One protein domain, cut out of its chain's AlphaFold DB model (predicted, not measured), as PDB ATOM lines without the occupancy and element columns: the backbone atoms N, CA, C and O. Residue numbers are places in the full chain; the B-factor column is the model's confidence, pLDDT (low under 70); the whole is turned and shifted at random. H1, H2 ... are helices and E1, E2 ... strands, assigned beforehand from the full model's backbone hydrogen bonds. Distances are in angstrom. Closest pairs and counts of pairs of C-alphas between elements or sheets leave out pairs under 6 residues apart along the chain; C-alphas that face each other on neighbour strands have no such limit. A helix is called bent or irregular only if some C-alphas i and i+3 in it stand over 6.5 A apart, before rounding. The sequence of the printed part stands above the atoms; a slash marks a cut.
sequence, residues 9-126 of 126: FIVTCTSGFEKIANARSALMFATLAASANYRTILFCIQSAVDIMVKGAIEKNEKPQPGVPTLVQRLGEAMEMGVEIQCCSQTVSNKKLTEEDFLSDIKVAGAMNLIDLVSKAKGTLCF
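AT A GLANCE: This is residues 9 to 126 of the 126 residues of the protein "DrsE domain-containing protein" of Nitrospirae bacterium RBG_16_43_8 (UniProt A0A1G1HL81). A strongly twisted sheet of five parallel strands stands between helices as three layers, with H1 and H2 over one face and H6 alone over the other. H4 packs side by side with H1, H5 follows straight on from E3, and the small helix H3 lies off the sheet near H1 and H2. The printed part has 118 residues, with six named helices and five named strands in the order E1 H1 E2 H2 H3 H4 E3 H5 E4 H6 E5, a mixed class of helices and strands. The sheet runs E4 E3 E2 E1 E5. The whole is compact and rounded, with a radius of gyration of the C-alphas of 13.2 A and spans of 39 by 34 by 23 A.

IN THESE COORDINATES: Find C-alpha 9 at (-51.842, -26.951, -23.222), where E1, residues 9 to 13, begins and runs 13.3 A. The other strands are E2, residues 39 to 44, 16.4 A; E3, residues 83 to 87, 13.2 A; E4, residues 106 to 108; and E5, residues 122 to 125, ending at C-alpha 125, (-41.781, -24.193, -27.916). H1, residues 17 to 35, spans 25.7 A, with a kink of 29 degrees near residue 24; it is irregular, with C-alphas 18 and 21 9.0 A apart. Then look for H2, residues 46 to 52, H3, residues 56 to 60, H4, residues 70 to 79, 13.9 A, H5, residues 88 to 93, and H6, residues 110 to 119, 15.0 A.

HOW THE PARTS SIT: Look first between E2 and E1, where N 11 and O 41 are 2.9 A apart, within hydrogen-bond range; so are N 124 and O 10 of E5 and E1, 2.9 A, N 42 and O 83 of E2 and E3, 2.8 A, and N 86 and O 106 of E3 and E4, 2.8 A. E1, H1, E2 and E3, H5, E4 are strand-helix-strand units, parallel neighbour strands with a helix between, each with a right-handed crossover; E2, H2 H3 H4, E3 is another. H1 is over E2 and E1 at a height over the sheet of 8.6 A; H6, on the opposite face, is at 9.3 A. H2 is on the same face as H1 and touches it, closest at the C-alphas of Ala 23 and Ala 48, 7.0 A, with residues 17 to 23 of H1 alone. H4 touches H1 at a shallow tilt of 22 degrees, the same way, closest at the C-alphas of Thr 31 and Ala 77, 4.7 A. H4 and H5 only graze the sheet. Every O i to N i+4 pair is within hydrogen-bond range in H3, H4 and H5, against 12 of 15 in H1, 5 of 6 in H6 and 0 of 3 in H2, where 4 of 4 O i to N i+3 pairs are.

THE WHOLE: The C-alphas farthest apart, those of Pro 65 and Asp 115, are 40.3 A apart. The printed part has no cut; the link from H5 to E4, 12 residues, is long. No printed residue is under 70 in pLDDT.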
ATOM      1  N   PHE A   9     -53.297 -26.904 -23.071       98.44
ATOM      2  CA  PHE A   9     -51.842 -26.951 -23.222       98.44
ATOM      3  C   PHE A   9     -51.442 -26.676 -24.674       98.44
ATOM      4  O   PHE A   9     -52.005 -27.249 -25.607       98.44
ATOM      5  N   ILE A  10     -50.468 -25.788 -24.880       98.31
ATOM      6  CA  ILE A  10     -50.015 -25.403 -26.222       98.31
ATOM      7  C   ILE A  10     -48.606 -25.923 -26.471       98.31
ATOM      8  O   ILE A  10     -47.686 -25.669 -25.700       98.31
ATOM      9  N   VAL A  11     -48.408 -26.596 -27.596       98.62
ATOM     10  CA  VAL A  11     -47.076 -26.873 -28.126       98.62
ATOM     11  C   VAL A  11     -46.914 -26.080 -29.408       98.62
ATOM     12  O   VAL A  11     -47.699 -26.223 -30.337       98.62
ATOM     13  N   THR A  12     -45.902 -25.223 -29.473       98.25
ATOM     14  CA  THR A  12     -45.549 -24.502 -30.699       98.25
ATOM     15  C   THR A  12     -44.364 -25.191 -31.355       98.25
ATOM     16  O   THR A  12     -43.363 -25.460 -30.695       98.25
ATOM     17  N   CYS A  13     -44.467 -25.457 -32.655       98.38
ATOM     18  CA  CYS A  13     -43.380 -26.015 -33.449       98.38
ATOM     19  C   CYS A  13     -43.044 -25.068 -34.598       98.38
ATOM     20  O   CYS A  13     -43.921 -24.662 -35.364       98.38
ATOM     21  N   THR A  14     -41.764 -24.725 -34.719       97.62
ATOM     22  CA  THR A  14     -41.236 -23.886 -35.806       97.62
ATOM     23  C   THR A  14     -40.334 -24.656 -36.771       97.62
ATOM     24  O   THR A  14     -40.117 -24.220 -37.903       97.62
ATOM     25  N   SER A  15     -39.832 -25.807 -36.323       97.38
ATOM     26  CA  SER A  15     -38.844 -26.622 -37.026       97.38
ATOM     27  C   SER A  15     -39.498 -27.623 -37.981       97.38
ATOM     28  O   SER A  15     -40.449 -28.309 -37.616       97.38
ATOM     29  N   GLY A  16     -38.954 -27.733 -39.191       95.31
ATOM     30  CA  GLY A  16     -39.372 -28.687 -40.217       95.31
ATOM     31  C   GLY A  16     -38.357 -29.813 -40.422       95.31
ATOM     32  O   GLY A  16     -37.656 -30.240 -39.498       95.31
ATOM     33  N   PHE A  17     -38.245 -30.289 -41.664       95.94
ATOM     34  CA  PHE A  17     -37.320 -31.363 -42.047       95.94
ATOM     35  C   PHE A  17     -35.839 -31.003 -41.843       95.94
ATOM     36  O   PHE A  17     -35.014 -31.893 -41.642       95.94
ATOM     37  N   GLU A  18     -35.490 -29.714 -41.826       94.75
ATOM     38  CA  GLU A  18     -34.139 -29.219 -41.550       94.75
ATOM     39  C   GLU A  18     -33.683 -29.473 -40.106       94.75
ATOM     40  O   GLU A  18     -32.484 -29.549 -39.836       94.75
ATOM     41  N   LYS A  19     -34.634 -29.624 -39.175       95.19
ATOM     42  CA  LYS A  19     -34.405 -29.910 -37.751       95.19
ATOM     43  C   LYS A  19     -35.429 -30.922 -37.240       95.19
ATOM     44  O   LYS A  19     -36.125 -30.706 -36.250       95.19
ATOM     45  N   ILE A  20     -35.477 -32.076 -37.902       94.62
ATOM     46  CA  ILE A  20     -36.503 -33.104 -37.679       94.62
ATOM     47  C   ILE A  20     -36.623 -33.585 -36.220       94.62
ATOM     48  O   ILE A  20     -37.711 -33.931 -35.765       94.62
ATOM     49  N   ALA A  21     -35.526 -33.577 -35.453       95.06
ATOM     50  CA  ALA A  21     -35.536 -33.959 -34.041       95.06
ATOM     51  C   ALA A  21     -36.406 -33.023 -33.175       95.06
ATOM     52  O   ALA A  21     -37.072 -33.497 -32.250       95.06
ATOM     53  N   ASN A  22     -36.454 -31.726 -33.500       97.06
ATOM     54  CA  ASN A  22     -37.305 -30.758 -32.807       97.06
ATOM     55  C   ASN A  22     -38.780 -31.037 -33.091       97.06
ATOM     56  O   ASN A  22     -39.574 -31.100 -32.159       97.06
ATOM     57  N   ALA A  23     -39.134 -31.293 -34.353       97.25
ATOM     58  CA  ALA A  23     -40.506 -31.626 -34.725       97.25
ATOM     59  C   ALA A  23     -40.992 -32.932 -34.072       97.25
ATOM     60  O   ALA A  23     -42.103 -32.985 -33.545       97.25
ATOM     61  N   ARG A  24     -40.140 -33.967 -34.021       96.94
ATOM     62  CA  ARG A  24     -40.444 -35.211 -33.290       96.94
ATOM     63  C   ARG A  24     -40.645 -34.961 -31.796       96.94
ATOM     64  O   ARG A  24     -41.536 -35.560 -31.201       96.94
ATOM     65  N   SER A  25     -39.840 -34.083 -31.197       98.06
ATOM     66  CA  SER A  25     -39.980 -33.712 -29.784       98.06
ATOM     67  C   SER A  25     -41.283 -32.952 -29.537       98.06
ATOM     68  O   SER A  25     -42.002 -33.287 -28.603       98.06
ATOM     69  N   ALA A  26     -41.629 -31.996 -30.402       98.44
ATOM     70  CA  ALA A  26     -42.882 -31.252 -30.316       98.44
ATOM     71  C   ALA A  26     -44.098 -32.187 -30.358       98.44
ATOM     72  O   ALA A  26     -44.955 -32.111 -29.481       98.44
ATOM     73  N   LEU A  27     -44.133 -33.116 -31.320       98.25
ATOM     74  CA  LEU A  27     -45.188 -34.125 -31.413       98.25
ATOM     75  C   LEU A  27     -45.236 -35.004 -30.158       98.25
ATOM     76  O   LEU A  27     -46.290 -35.124 -29.550       98.25
ATOM     77  N   MET A  28     -44.092 -35.534 -29.711       98.38
ATOM     78  CA  MET A  28     -44.013 -36.352 -28.496       98.38
ATOM     79  C   MET A  28     -44.571 -35.625 -27.264       98.38
ATOM     80  O   MET A  28     -45.358 -36.199 -26.517       98.38
ATOM     81  N   PHE A  29     -44.181 -34.368 -27.033       98.56
ATOM     82  CA  PHE A  29     -44.669 -33.605 -25.882       98.56
ATOM     83  C   PHE A  29     -46.140 -33.201 -26.018       98.56
ATOM     84  O   PHE A  29     -46.835 -33.158 -25.005       98.56
ATOM     85  N   ALA A  30     -46.636 -32.961 -27.235       98.62
ATOM     86  CA  ALA A  30     -48.060 -32.742 -27.466       98.62
ATOM     87  C   ALA A  30     -48.874 -34.004 -27.131       98.62
ATOM     88  O   ALA A  30     -49.850 -33.928 -26.390       98.62
ATOM     89  N   THR A  31     -48.423 -35.178 -27.581       98.56
ATOM     90  CA  THR A  31     -49.035 -36.468 -27.230       98.56
ATOM     91  C   THR A  31     -49.040 -36.694 -25.718       98.56
ATOM     92  O   THR A  31     -50.055 -37.106 -25.159       98.56
ATOM     93  N   LEU A  32     -47.935 -36.390 -25.026       98.38
ATOM     94  CA  LEU A  32     -47.856 -36.522 -23.568       98.38
ATOM     95  C   LEU A  32     -48.814 -35.566 -22.844       98.38
ATOM     96  O   LEU A  32     -49.467 -35.987 -21.890       98.38
ATOM     97  N   ALA A  33     -48.943 -34.317 -23.298       98.19
ATOM     98  CA  ALA A  33     -49.907 -33.377 -22.731       98.19
ATOM     99  C   ALA A  33     -51.352 -33.878 -22.912       98.19
ATOM    100  O   ALA A  33     -52.108 -33.907 -21.941       98.19
ATOM    101  N   ALA A  34     -51.703 -34.382 -24.098       97.75
ATOM    102  CA  ALA A  34     -53.011 -34.989 -24.338       97.75
ATOM    103  C   ALA A  34     -53.250 -36.216 -23.437       97.75
ATOM    104  O   ALA A  34     -54.300 -36.335 -22.810       97.75
ATOM    105  N   SER A  35     -52.241 -37.080 -23.269       97.06
ATOM    106  CA  SER A  35     -52.318 -38.239 -22.362       97.06
ATOM    107  C   SER A  35     -52.482 -37.866 -20.883       97.06
ATOM    108  O   SER A  35     -52.966 -38.672 -20.092       97.06
ATOM    109  N   ALA A  36     -52.109 -36.639 -20.509       96.19
ATOM    110  CA  ALA A  36     -52.310 -36.082 -19.175       96.19
ATOM    111  C   ALA A  36     -53.677 -35.383 -19.014       96.19
ATOM    112  O   ALA A  36     -53.882 -34.676 -18.029       96.19
ATOM    113  N   ASN A  37     -54.617 -35.607 -19.944       95.31
ATOM    114  CA  ASN A  37     -55.959 -35.014 -19.986       95.31
ATOM    115  C   ASN A  37     -55.971 -33.488 -20.180       95.31
ATOM    116  O   ASN A  37     -56.920 -32.816 -19.776       95.31
ATOM    117  N   TYR A  38     -54.931 -32.927 -20.808       97.62
ATOM    118  CA  TYR A  38     -54.991 -31.555 -21.304       97.62
ATOM    119  C   TYR A  38     -55.610 -31.525 -22.694       97.62
ATOM    120  O   TYR A  38     -55.176 -32.256 -23.592       97.62
ATOM    121  N   ARG A  39     -56.514 -30.570 -22.927       97.69
ATOM    122  CA  ARG A  39     -56.866 -30.184 -24.292       97.69
ATOM    123  C   ARG A  39     -55.608 -29.628 -24.945       97.69
ATOM    124  O   ARG A  39     -55.126 -28.567 -24.550       97.69
ATOM    125  N   THR A  40     -55.057 -30.343 -25.918       98.31
ATOM    126  CA  THR A  40     -53.726 -30.028 -26.447       98.31
ATOM    127  C   THR A  40     -53.794 -29.551 -27.885       98.31
ATOM    128  O   THR A  40     -54.380 -30.216 -28.736       98.31
ATOM    129  N   ILE A  41     -53.148 -28.414 -28.161       98.38
ATOM    130  CA  ILE A  41     -52.991 -27.883 -29.518       98.38
ATOM    131  C   ILE A  41     -51.509 -27.876 -29.893       98.38
ATOM    132  O   ILE A  41     -50.693 -27.260 -29.203       98.38
ATOM    133  N   LEU A  42     -51.176 -28.499 -31.025       98.44
ATOM    134  CA  LEU A  42     -49.895 -28.326 -31.704       98.44
ATOM    135  C   LEU A  42     -50.028 -27.228 -32.766       98.44
ATOM    136  O   LEU A  42     -50.625 -27.433 -33.824       98.44
ATOM    137  N   PHE A  43     -49.447 -26.062 -32.502       98.25
ATOM    138  CA  PHE A  43     -49.450 -24.932 -33.423       98.25
ATOM    139  C   PHE A  43     -48.157 -24.896 -34.251       98.25
ATOM    140  O   PHE A  43     -47.065 -24.661 -33.732       98.25
ATOM    141  N   CYS A  44     -48.283 -25.121 -35.556       98.00
ATOM    142  CA  CYS A  44     -47.191 -25.185 -36.520       98.00
ATOM    143  C   CYS A  44     -46.989 -23.835 -37.220       98.00
ATOM    144  O   CYS A  44     -47.910 -23.274 -37.823       98.00
ATOM    145  N   ILE A  45     -45.758 -23.329 -37.186       96.62
ATOM    146  CA  ILE A  45     -45.334 -22.080 -37.833       96.62
ATOM    147  C   ILE A  45     -44.079 -22.368 -38.668       96.62
ATOM    148  O   ILE A  45     -43.343 -23.310 -38.394       96.62
ATOM    149  N   GLN A  46     -43.801 -21.539 -39.677       96.12
ATOM    150  CA  GLN A  46     -42.590 -21.636 -40.501       96.12
ATOM    151  C   GLN A  46     -42.411 -23.029 -41.135       96.12
ATOM    152  O   GLN A  46     -43.300 -23.507 -41.840       96.12
ATOM    153  N   SER A  47     -41.264 -23.673 -40.923       97.44
ATOM    154  CA  SER A  47     -40.916 -24.953 -41.537       97.44
ATOM    155  C   SER A  47     -41.744 -26.118 -40.989       97.44
ATOM    156  O   SER A  47     -41.907 -27.122 -41.676       97.44
ATOM    157  N   ALA A  48     -42.335 -25.991 -39.796       97.56
ATOM    158  CA  ALA A  48     -43.192 -27.037 -39.236       97.56
ATOM    159  C   ALA A  48     -44.453 -27.290 -40.081       97.56
ATOM    160  O   ALA A  48     -44.961 -28.407 -40.106       97.56
ATOM    161  N   VAL A  49     -44.935 -26.280 -40.819       97.56
ATOM    162  CA  VAL A  49     -46.084 -26.432 -41.732       97.56
ATOM    163  C   VAL A  49     -45.783 -27.436 -42.849       97.56
ATOM    164  O   VAL A  49     -46.682 -28.155 -43.271       97.56
ATOM    165  N   ASP A  50     -44.521 -27.552 -43.283       96.88
ATOM    166  CA  ASP A  50     -44.131 -28.480 -44.354       96.88
ATOM    167  C   ASP A  50     -44.330 -29.949 -43.961       96.88
ATOM    168  O   ASP A  50     -44.535 -30.792 -44.828       96.88
ATOM    169  N   ILE A  51     -44.291 -30.257 -42.661       96.81
ATOM    170  CA  ILE A  51     -44.500 -31.617 -42.145       96.81
ATOM    171  C   ILE A  51     -45.956 -32.056 -42.320       96.81
ATOM    172  O   ILE A  51     -46.213 -33.239 -42.522       96.81
ATOM    173  N   MET A  52     -46.900 -31.115 -42.274       97.12
ATOM    174  CA  MET A  52     -48.336 -31.410 -42.321       97.12
ATOM    175  C   MET A  52     -48.870 -31.586 -43.750       97.12
ATOM    176  O   MET A  52     -50.029 -31.959 -43.933       97.12
ATOM    177  N   VAL A  53     -48.047 -31.312 -44.769       96.69
ATOM    178  CA  VAL A  53     -48.404 -31.452 -46.187       96.69
ATOM    179  C   VAL A  53     -48.446 -32.933 -46.582       96.69
ATOM    180  O   VAL A  53     -47.539 -33.704 -46.257       96.69
ATOM    181  N   LYS A  54     -49.479 -33.340 -47.330       95.69
ATOM    182  CA  LYS A  54     -49.658 -34.720 -47.814       95.69
ATOM    183  C   LYS A  54     -48.418 -35.202 -48.571       95.69
ATOM    184  O   LYS A  54     -47.943 -34.539 -49.493       95.69
ATOM    185  N   GLY A  55     -47.903 -36.377 -48.214       94.75
ATOM    186  CA  GLY A  55     -46.754 -36.985 -48.892       94.75
ATOM    187  C   GLY A  55     -45.399 -36.334 -48.582       94.75
ATOM    188  O   GLY A  55     -44.373 -36.759 -49.120       94.75
ATOM    189  N   ALA A  56     -45.357 -35.270 -47.768       95.75
ATOM    190  CA  ALA A  56     -44.116 -34.554 -47.496       95.75
ATOM    191  C   ALA A  56     -43.183 -35.351 -46.584       95.75
ATOM    192  O   ALA A  56     -41.967 -35.331 -46.797       95.75
ATOM    193  N   ILE A  57     -43.726 -36.069 -45.599       94.88
ATOM    194  CA  ILE A  57     -42.922 -36.861 -44.665       94.88
ATOM    195  C   ILE A  57     -42.222 -37.999 -45.412       94.88
ATOM    196  O   ILE A  57     -41.005 -38.133 -45.320       94.88
ATOM    197  N   GLU A  58     -42.958 -38.742 -46.234       93.50
ATOM    198  CA  GLU A  58     -42.467 -39.868 -47.032       93.50
ATOM    199  C   GLU A  58     -41.378 -39.443 -48.021       93.50
ATOM    200  O   GLU A  58     -40.460 -40.206 -48.324       93.50
ATOM    201  N   LYS A  59     -41.465 -38.207 -48.522       94.56
ATOM    202  CA  LYS A  59     -40.497 -37.645 -49.464       94.56
ATOM    203  C   LYS A  59     -39.195 -37.194 -48.796       94.56
ATOM    204  O   LYS A  59     -38.145 -37.248 -49.436       94.56
ATOM    205  N   ASN A  60     -39.255 -36.692 -47.561       94.75
ATOM    206  CA  ASN A  60     -38.143 -35.956 -46.946       94.75
ATOM    207  C   ASN A  60     -37.489 -36.679 -45.763       94.75
ATOM    208  O   ASN A  60     -36.293 -36.501 -45.524       94.75
ATOM    209  N   GLU A  61     -38.232 -37.486 -45.009       93.25
ATOM    210  CA  GLU A  61     -37.683 -38.220 -43.876       93.25
ATOM    211  C   GLU A  61     -37.009 -39.517 -44.338       93.25
ATOM    212  O   GLU A  61     -37.573 -40.314 -45.083       93.25
ATOM    213  N   LYS A  62     -35.793 -39.762 -43.841       91.25
ATOM    214  CA  LYS A  62     -35.122 -41.062 -43.958       91.25
ATOM    215  C   LYS A  62     -35.217 -41.781 -42.609       91.25
ATOM    216  O   LYS A  62     -34.560 -41.330 -41.663       91.25
ATOM    217  N   PRO A  63     -36.020 -42.856 -42.494       89.38
ATOM    218  CA  PRO A  63     -36.137 -43.618 -41.256       89.38
ATOM    219  C   PRO A  63     -34.781 -44.155 -40.794       89.38
ATOM    220  O   PRO A  63     -33.943 -44.543 -41.608       89.38
ATOM    221  N   GLN A  64     -34.574 -44.192 -39.479       91.25
ATOM    222  CA  GLN A  64     -33.373 -44.753 -38.861       91.25
ATOM    223  C   GLN A  64     -33.785 -45.858 -37.883       91.25
ATOM    224  O   GLN A  64     -34.749 -45.665 -37.137       91.25
ATOM    225  N   PRO A  65     -33.082 -47.005 -37.851       91.44
ATOM    226  CA  PRO A  65     -33.381 -48.066 -36.896       91.44
ATOM    227  C   PRO A  65     -33.378 -47.549 -35.451       91.44
ATOM    228  O   PRO A  65     -32.447 -46.863 -35.035       91.44
ATOM    229  N   GLY A  66     -34.422 -47.881 -34.688       91.50
ATOM    230  CA  GLY A  66     -34.552 -47.494 -33.279       91.50
ATOM    231  C   GLY A  66     -34.979 -46.042 -33.022       91.50
ATOM    232  O   GLY A  66     -35.098 -45.658 -31.863       91.50
ATOM    233  N   VAL A  67     -35.237 -45.240 -34.062       93.00
ATOM    234  CA  VAL A  67     -35.702 -43.851 -33.925       93.00
ATOM    235  C   VAL A  67     -37.136 -43.730 -34.450       93.00
ATOM    236  O   VAL A  67     -37.361 -44.053 -35.617       93.00
ATOM    237  N   PRO A  68     -38.097 -43.236 -33.644       93.56
ATOM    238  CA  PRO A  68     -39.460 -43.006 -34.114       93.56
ATOM    239  C   PRO A  68     -39.504 -42.040 -35.303       93.56
ATOM    240  O   PRO A  68     -38.842 -40.997 -35.283       93.56
ATOM    241  N   THR A  69     -40.288 -42.375 -36.323       96.00
ATOM    242  CA  THR A  69     -40.497 -41.520 -37.501       96.00
ATOM    243  C   THR A  69     -41.472 -40.381 -37.195       96.00
ATOM    244  O   THR A  69     -42.215 -40.431 -36.213       96.00
ATOM    245  N   LEU A  70     -41.503 -39.344 -38.037       96.19
ATOM    246  CA  LEU A  70     -42.533 -38.307 -37.948       96.19
ATOM    247  C   LEU A  70     -43.927 -38.887 -38.183       96.19
ATOM    248  O   LEU A  70     -44.843 -38.485 -37.480       96.19
ATOM    249  N   VAL A  71     -44.086 -39.853 -39.099       95.00
ATOM    250  CA  VAL A  71     -45.379 -40.533 -39.318       95.00
ATOM    251  C   VAL A  71     -45.864 -41.206 -38.034       95.00
ATOM    252  O   VAL A  71     -47.019 -41.036 -37.661       95.00
ATOM    253  N   GLN A  72     -44.981 -41.924 -37.329       96.00
ATOM    254  CA  GLN A  72     -45.324 -42.564 -36.055       96.00
ATOM    255  C   GLN A  72     -45.729 -41.529 -35.005       96.00
ATOM    256  O   GLN A  72     -46.792 -41.647 -34.408       96.00
ATOM    257  N   ARG A  73     -44.927 -40.472 -34.828       97.06
ATOM    258  CA  ARG A  73     -45.220 -39.414 -33.846       97.06
ATOM    259  C   ARG A  73     -46.487 -38.629 -34.164       97.06
ATOM    260  O   ARG A  73     -47.206 -38.239 -33.251       97.06
ATOM    261  N   LEU A  74     -46.753 -38.389 -35.442       96.38
ATOM    262  CA  LEU A  74     -47.958 -37.714 -35.894       96.38
ATOM    263  C   LEU A  74     -49.196 -38.586 -35.682       96.38
ATOM    264  O   LEU A  74     -50.183 -38.091 -35.153       96.38
ATOM    265  N   GLY A  75     -49.109 -39.878 -36.011       95.88
ATOM    266  CA  GLY A  75     -50.160 -40.854 -35.722       95.88
ATOM    267  C   GLY A  75     -50.481 -40.918 -34.229       95.88
ATOM    268  O   GLY A  75     -51.629 -40.713 -33.853       95.88
ATOM    269  N   GLU A  76     -49.462 -41.071 -33.376       97.56
ATOM    270  CA  GLU A  76     -49.612 -41.054 -31.913       97.56
ATOM    271  C   GLU A  76     -50.311 -39.774 -31.414       97.56
ATOM    272  O   GLU A  76     -51.176 -39.829 -30.545       97.56
ATOM    273  N   ALA A  77     -49.939 -38.604 -31.946       97.56
ATOM    274  CA  ALA A  77     -50.554 -37.332 -31.567       97.56
ATOM    275  C   ALA A  77     -52.032 -37.254 -31.983       97.56
ATOM    276  O   ALA A  77     -52.875 -36.865 -31.175       97.56
ATOM    277  N   MET A  78     -52.356 -37.643 -33.220       96.12
ATOM    278  CA  MET A  78     -53.730 -37.621 -33.732       96.12
ATOM    279  C   MET A  78     -54.626 -38.632 -33.007       96.12
ATOM    280  O   MET A  78     -55.748 -38.292 -32.643       96.12
ATOM    281  N   GLU A  79     -54.126 -39.840 -32.734       96.62
ATOM    282  CA  GLU A  79     -54.841 -40.870 -31.964       96.62
ATOM    283  C   GLU A  79     -55.173 -40.406 -30.540       96.62
ATOM    284  O   GLU A  79     -56.249 -40.705 -30.027       96.62
ATOM    285  N   MET A  80     -54.284 -39.622 -29.921       97.19
ATOM    286  CA  MET A  80     -54.506 -39.025 -28.601       97.19
ATOM    287  C   MET A  80     -55.370 -37.754 -28.628       97.19
ATOM    288  O   MET A  80     -55.601 -37.160 -27.578       97.19
ATOM    289  N   GLY A  81     -55.853 -37.324 -29.798       96.25
ATOM    290  CA  GLY A  81     -56.733 -36.161 -29.926       96.25
ATOM    291  C   GLY A  81     -56.019 -34.808 -29.889       96.25
ATOM    292  O   GLY A  81     -56.651 -33.796 -29.588       96.25
ATOM    293  N   VAL A  82     -54.717 -34.755 -30.193       98.19
ATOM    294  CA  VAL A  82     -54.005 -33.477 -30.353       98.19
ATOM    295  C   VAL A  82     -54.603 -32.708 -31.532       98.19
ATOM    296  O   VAL A  82     -54.599 -33.175 -32.670       98.19
ATOM    297  N   GLU A  83     -55.066 -31.485 -31.279       97.81
ATOM    298  CA  GLU A  83     -55.535 -30.580 -32.326       97.81
ATOM    299  C   GLU A  83     -54.334 -29.943 -33.036       97.81
ATOM    300  O   GLU A  83     -53.543 -29.228 -32.420       97.81
ATOM    301  N   ILE A  84     -54.197 -30.141 -34.346       97.88
ATOM    302  CA  ILE A  84     -53.073 -29.577 -35.103       97.88
ATOM    303  C   ILE A  84     -53.540 -28.358 -35.897       97.88
ATOM    304  O   ILE A  84     -54.511 -28.410 -36.656       97.88
ATOM    305  N   GLN A  85     -52.823 -27.247 -35.729       97.69
ATOM    306  CA  GLN A  85     -53.117 -25.981 -36.393       97.69
ATOM    307  C   GLN A  85     -51.903 -25.465 -37.162       97.69
ATOM    308  O   GLN A  85     -50.807 -25.398 -36.616       97.69
ATOM    309  N   CYS A  86     -52.093 -25.052 -38.413       97.69
ATOM    310  CA  CYS A  86     -51.062 -24.435 -39.246       97.69
ATOM    311  C   CYS A  86     -51.281 -22.924 -39.369       97.69
ATOM    312  O   CYS A  86     -52.385 -22.460 -39.659       97.69
ATOM    313  N   CYS A  87     -50.212 -22.146 -39.195       97.25
ATOM    314  CA  CYS A  87     -50.251 -20.691 -39.316       97.25
ATOM    315  C   CYS A  87     -50.679 -20.249 -40.726       97.25
ATOM    316  O   CYS A  87     -49.977 -20.508 -41.706       97.25
ATOM    317  N   SER A  88     -51.784 -19.506 -40.819       97.12
ATOM    318  CA  SER A  88     -52.350 -19.030 -42.089       97.12
ATOM    319  C   SER A  88     -51.382 -18.172 -42.905       97.12
ATOM    320  O   SER A  88     -51.327 -18.292 -44.128       97.12
ATOM    321  N   GLN A  89     -50.559 -17.353 -42.245       96.62
ATOM    322  CA  GLN A  89     -49.548 -16.548 -42.931       96.62
ATOM    323  C   GLN A  89     -48.468 -17.431 -43.566       96.62
ATOM    324  O   GLN A  89     -48.034 -17.169 -44.684       96.62
ATOM    325  N   THR A  90     -48.037 -18.489 -42.876       96.19
ATOM    326  CA  THR A  90     -47.052 -19.434 -43.415       96.19
ATOM    327  C   THR A  90     -47.635 -20.224 -44.586       96.19
ATOM    328  O   THR A  90     -46.967 -20.345 -45.611       96.19
ATOM    329  N   VAL A  91     -48.880 -20.693 -44.463       97.00
ATOM    330  CA  VAL A  91     -49.633 -21.363 -45.540       97.00
ATOM    331  C   VAL A  91     -49.670 -20.468 -46.787       97.00
ATOM    332  O   VAL A  91     -49.256 -20.890 -47.867       97.00
ATOM    333  N   SER A  92     -50.041 -19.193 -46.618       96.81
ATOM    334  CA  SER A  92     -50.084 -18.204 -47.702       96.81
ATOM    335  C   SER A  92     -48.709 -17.940 -48.328       96.81
ATOM    336  O   SER A  92     -48.564 -18.008 -49.549       96.81
ATOM    337  N   ASN A  93     -47.670 -17.721 -47.513       96.44
ATOM    338  CA  ASN A  93     -46.304 -17.474 -47.995       96.44
ATOM    339  C   ASN A  93     -45.752 -18.651 -48.818       96.44
ATOM    340  O   ASN A  93     -44.971 -18.446 -49.747       96.44
ATOM    341  N   LYS A  94     -46.162 -19.877 -48.477       95.81
ATOM    342  CA  LYS A  94     -45.784 -21.111 -49.176       95.81
ATOM    343  C   LYS A  94     -46.703 -21.454 -50.352       95.81
ATOM    344  O   LYS A  94     -46.426 -22.422 -51.050       95.81
ATOM    345  N   LYS A  95     -47.742 -20.647 -50.608       96.69
ATOM    346  CA  LYS A  95     -48.761 -20.871 -51.649       96.69
ATOM    347  C   LYS A  95     -49.478 -22.219 -51.501       96.69
ATOM    348  O   LYS A  95     -49.789 -22.862 -52.498       96.69
ATOM    349  N   LEU A  96     -49.703 -22.630 -50.255       95.94
ATOM    350  CA  LEU A  96     -50.462 -23.826 -49.905       95.94
ATOM    351  C   LEU A  96     -51.932 -23.470 -49.664       95.94
ATOM    352  O   LEU A  96     -52.279 -22.318 -49.387       95.94
ATOM    353  N   THR A  97     -52.780 -24.484 -49.723       93.19
ATOM    354  CA  THR A  97     -54.210 -24.448 -49.421       93.19
ATOM    355  C   THR A  97     -54.558 -25.537 -48.406       93.19
ATOM    356  O   THR A  97     -53.746 -26.412 -48.119       93.19
ATOM    357  N   GLU A  98     -55.770 -25.503 -47.846       90.62
ATOM    358  CA  GLU A  98     -56.215 -26.540 -46.901       90.62
ATOM    359  C   GLU A  98     -56.214 -27.949 -47.517       90.62
ATOM    360  O   GLU A  98     -55.950 -28.932 -46.828       90.62
ATOM    361  N   GLU A  99     -56.428 -28.050 -48.831       93.06
ATOM    362  CA  GLU A  99     -56.455 -29.319 -49.566       93.06
ATOM    363  C   GLU A  99     -55.084 -30.011 -49.639       93.06
ATOM    364  O   GLU A  99     -55.018 -31.220 -49.887       93.06
ATOM    365  N   ASP A 100     -53.999 -29.274 -49.391       94.75
ATOM    366  CA  ASP A 100     -52.632 -29.791 -49.413       94.75
ATOM    367  C   ASP A 100     -52.255 -30.530 -48.116       94.75
ATOM    368  O   ASP A 100     -51.258 -31.255 -48.095       94.75
ATOM    369  N   PHE A 101     -53.031 -30.381 -47.036       93.94
ATOM    370  CA  PHE A 101     -52.709 -30.941 -45.718       93.94
ATOM    371  C   PHE A 101     -53.371 -32.290 -45.445       93.94
ATOM    372  O   PHE A 101     -54.405 -32.632 -46.016       93.94
ATOM    373  N   LEU A 102     -52.781 -33.065 -44.532       88.50
ATOM    374  CA  LEU A 102     -53.415 -34.259 -43.962       88.50
ATOM    375  C   LEU A 102     -54.834 -33.944 -43.440       88.50
ATOM    376  O   LEU A 102     -55.147 -32.797 -43.112       88.50
ATOM    377  N   SER A 103     -55.707 -34.954 -43.382       77.75
ATOM    378  CA  SER A 103     -57.053 -34.773 -42.824       77.75
ATOM    379  C   SER A 103     -56.969 -34.259 -41.381       77.75
ATOM    380  O   SER A 103     -56.048 -34.616 -40.650       77.75
ATOM    381  N   ASP A 104     -57.917 -33.406 -40.989       87.50
ATOM    382  CA  ASP A 104     -58.058 -32.832 -39.638       87.50
ATOM    383  C   ASP A 104     -57.047 -31.738 -39.238       87.50
ATOM    384  O   ASP A 104     -57.113 -31.207 -38.125       87.50
ATOM    385  N   ILE A 105     -56.176 -31.307 -40.157       93.56
ATOM    386  CA  ILE A 105     -55.332 -30.121 -39.964       93.56
ATOM    387  C   ILE A 105     -56.151 -28.850 -40.206       93.56
ATOM    388  O   ILE A 105     -56.743 -28.668 -41.268       93.56
ATOM    389  N   LYS A 106     -56.147 -27.928 -39.237       95.12
ATOM    390  CA  LYS A 106     -56.833 -26.629 -39.361       95.12
ATOM    391  C   LYS A 106     -55.855 -25.513 -39.692       95.12
ATOM    392  O   LYS A 106     -54.752 -25.468 -39.153       95.12
ATOM    393  N   VAL A 107     -56.271 -24.547 -40.505       96.31
ATOM    394  CA  VAL A 107     -55.511 -23.308 -40.706       96.31
ATOM    395  C   VAL A 107     -55.988 -22.244 -39.715       96.31
ATOM    396  O   VAL A 107     -57.183 -21.991 -39.582       96.31
ATOM    397  N   ALA A 108     -55.055 -21.613 -38.998       95.56
ATOM    398  CA  ALA A 108     -55.355 -20.633 -37.957       95.56
ATOM    399  C   ALA A 108     -54.449 -19.395 -38.039       95.56
ATOM    400  O   ALA A 108     -53.264 -19.476 -38.366       95.56
ATOM    401  N   GLY A 109     -55.009 -18.221 -37.733       93.81
ATOM    402  CA  GLY A 109     -54.281 -16.948 -37.756       93.81
ATOM    403  C   GLY A 109     -53.379 -16.727 -36.538       93.81
ATOM    404  O   GLY A 109     -53.596 -17.301 -35.476       93.81
ATOM    405  N   ALA A 110     -52.399 -15.827 -36.659       89.75
ATOM    406  CA  ALA A 110     -51.448 -15.535 -35.581       89.75
ATOM    407  C   ALA A 110     -52.117 -15.033 -34.284       89.75
ATOM    408  O   ALA A 110     -51.709 -15.434 -33.197       89.75
ATOM    409  N   MET A 111     -53.181 -14.220 -34.371       94.62
ATOM    410  CA  MET A 111     -53.906 -13.783 -33.165       94.62
ATOM    411  C   MET A 111     -54.622 -14.931 -32.450       94.62
ATOM    412  O   MET A 111     -54.799 -14.847 -31.239       94.62
ATOM    413  N   ASN A 112     -54.975 -16.013 -33.157       93.12
ATOM    414  CA  ASN A 112     -55.539 -17.203 -32.523       93.12
ATOM    415  C   ASN A 112     -54.534 -17.825 -31.548       93.12
ATOM    416  O   ASN A 112     -54.894 -18.153 -30.426       93.12
ATOM    417  N   LEU A 113     -53.257 -17.918 -31.935       94.88
ATOM    418  CA  LEU A 113     -52.214 -18.420 -31.041       94.88
ATOM    419  C   LEU A 113     -52.055 -17.534 -29.796       94.88
ATOM    420  O   LEU A 113     -51.939 -18.060 -28.693       94.88
ATOM    421  N   ILE A 114     -52.081 -16.205 -29.956       97.19
ATOM    422  CA  ILE A 114     -51.995 -15.266 -28.824       97.19
ATOM    423  C   ILE A 114     -53.176 -15.452 -27.860       97.19
ATOM    424  O   ILE A 114     -52.971 -15.536 -26.649       97.19
ATOM    425  N   ASP A 115     -54.397 -15.568 -28.388       95.44
ATOM    426  CA  ASP A 115     -55.599 -15.812 -27.586       95.44
ATOM    427  C   ASP A 115     -55.530 -17.158 -26.844       95.44
ATOM    428  O   ASP A 115     -55.761 -17.208 -25.633       95.44
ATOM    429  N   LEU A 116     -55.129 -18.227 -27.534       94.56
ATOM    430  CA  LEU A 116     -54.982 -19.565 -26.960       94.56
ATOM    431  C   LEU A 116     -53.925 -19.606 -25.852       94.56
ATOM    432  O   LEU A 116     -54.206 -20.086 -24.755       94.56
ATOM    433  N   VAL A 117     -52.729 -19.062 -26.096       96.12
ATOM    434  CA  VAL A 117     -51.640 -19.046 -25.103       96.12
ATOM    435  C   VAL A 117     -52.020 -18.235 -23.866       96.12
ATOM    436  O   VAL A 117     -51.666 -18.632 -22.761       96.12
ATOM    437  N   SER A 118     -52.797 -17.154 -24.009       96.31
ATOM    438  CA  SER A 118     -53.264 -16.361 -22.858       96.31
ATOM    439  C   SER A 118     -54.192 -17.130 -21.906       96.31
ATOM    440  O   SER A 118     -54.344 -16.749 -20.746       96.31
ATOM    441  N   LYS A 119     -54.800 -18.219 -22.392       94.81
ATOM    442  CA  LYS A 119     -55.731 -19.089 -21.655       94.81
ATOM    443  C   LYS A 119     -55.104 -20.433 -21.273       94.81
ATOM    444  O   LYS A 119     -55.733 -21.205 -20.553       94.81
ATOM    445  N   ALA A 120     -53.912 -20.733 -21.783       96.81
ATOM    446  CA  ALA A 120     -53.259 -22.016 -21.589       96.81
ATOM    447  C   ALA A 120     -52.691 -22.151 -20.172       96.81
ATOM    448  O   ALA A 120     -52.131 -21.211 -19.608       96.81
ATOM    449  N   LYS A 121     -52.790 -23.358 -19.615       97.19
ATOM    450  CA  LYS A 121     -52.150 -23.738 -18.352       97.19
ATOM    451  C   LYS A 121     -50.630 -23.810 -18.488       97.19
ATOM    452  O   LYS A 121     -49.908 -23.522 -17.538       97.19
ATOM    453  N   GLY A 122     -50.159 -24.200 -19.670       96.50
ATOM    454  CA  GLY A 122     -48.748 -24.335 -19.993       96.50
ATOM    455  C   GLY A 122     -48.502 -24.250 -21.494       96.50
ATOM    456  O   GLY A 122     -49.397 -24.488 -22.309       96.50
ATOM    457  N   THR A 123     -47.271 -23.885 -21.849       97.88
ATOM    458  CA  THR A 123     -46.816 -23.843 -23.237       97.88
ATOM    459  C   THR A 123     -45.383 -24.351 -23.365       97.88
ATOM    460  O   THR A 123     -44.556 -24.110 -22.484       97.88
ATOM    461  N   LEU A 124     -45.092 -25.051 -24.462       98.31
ATOM    462  CA  LEU A 124     -43.749 -25.469 -24.872       98.31
ATOM    463  C   LEU A 124     -43.469 -24.993 -26.301       98.31
ATOM    464  O   LEU A 124     -44.379 -24.909 -27.123       98.31
ATOM    465  N   CYS A 125     -42.204 -24.702 -26.610       97.31
ATOM    466  CA  CYS A 125     -41.781 -24.193 -27.916       97.31
ATOM    467  C   CYS A 125     -40.560 -24.966 -28.436       97.31
ATOM    468  O   CYS A 125     -39.601 -25.161 -27.684       97.31
ATOM    469  N   PHE A 126     -40.610 -25.384 -29.705       96.62
ATOM    470  CA  PHE A 126     -39.616 -26.230 -30.382       96.62
ATOM    471  C   PHE A 126     -39.216 -25.718 -31.782       96.62
ATOM    472  O   PHE A 126     -40.032 -25.052 -32.471       96.62
TER     473      PHE A 126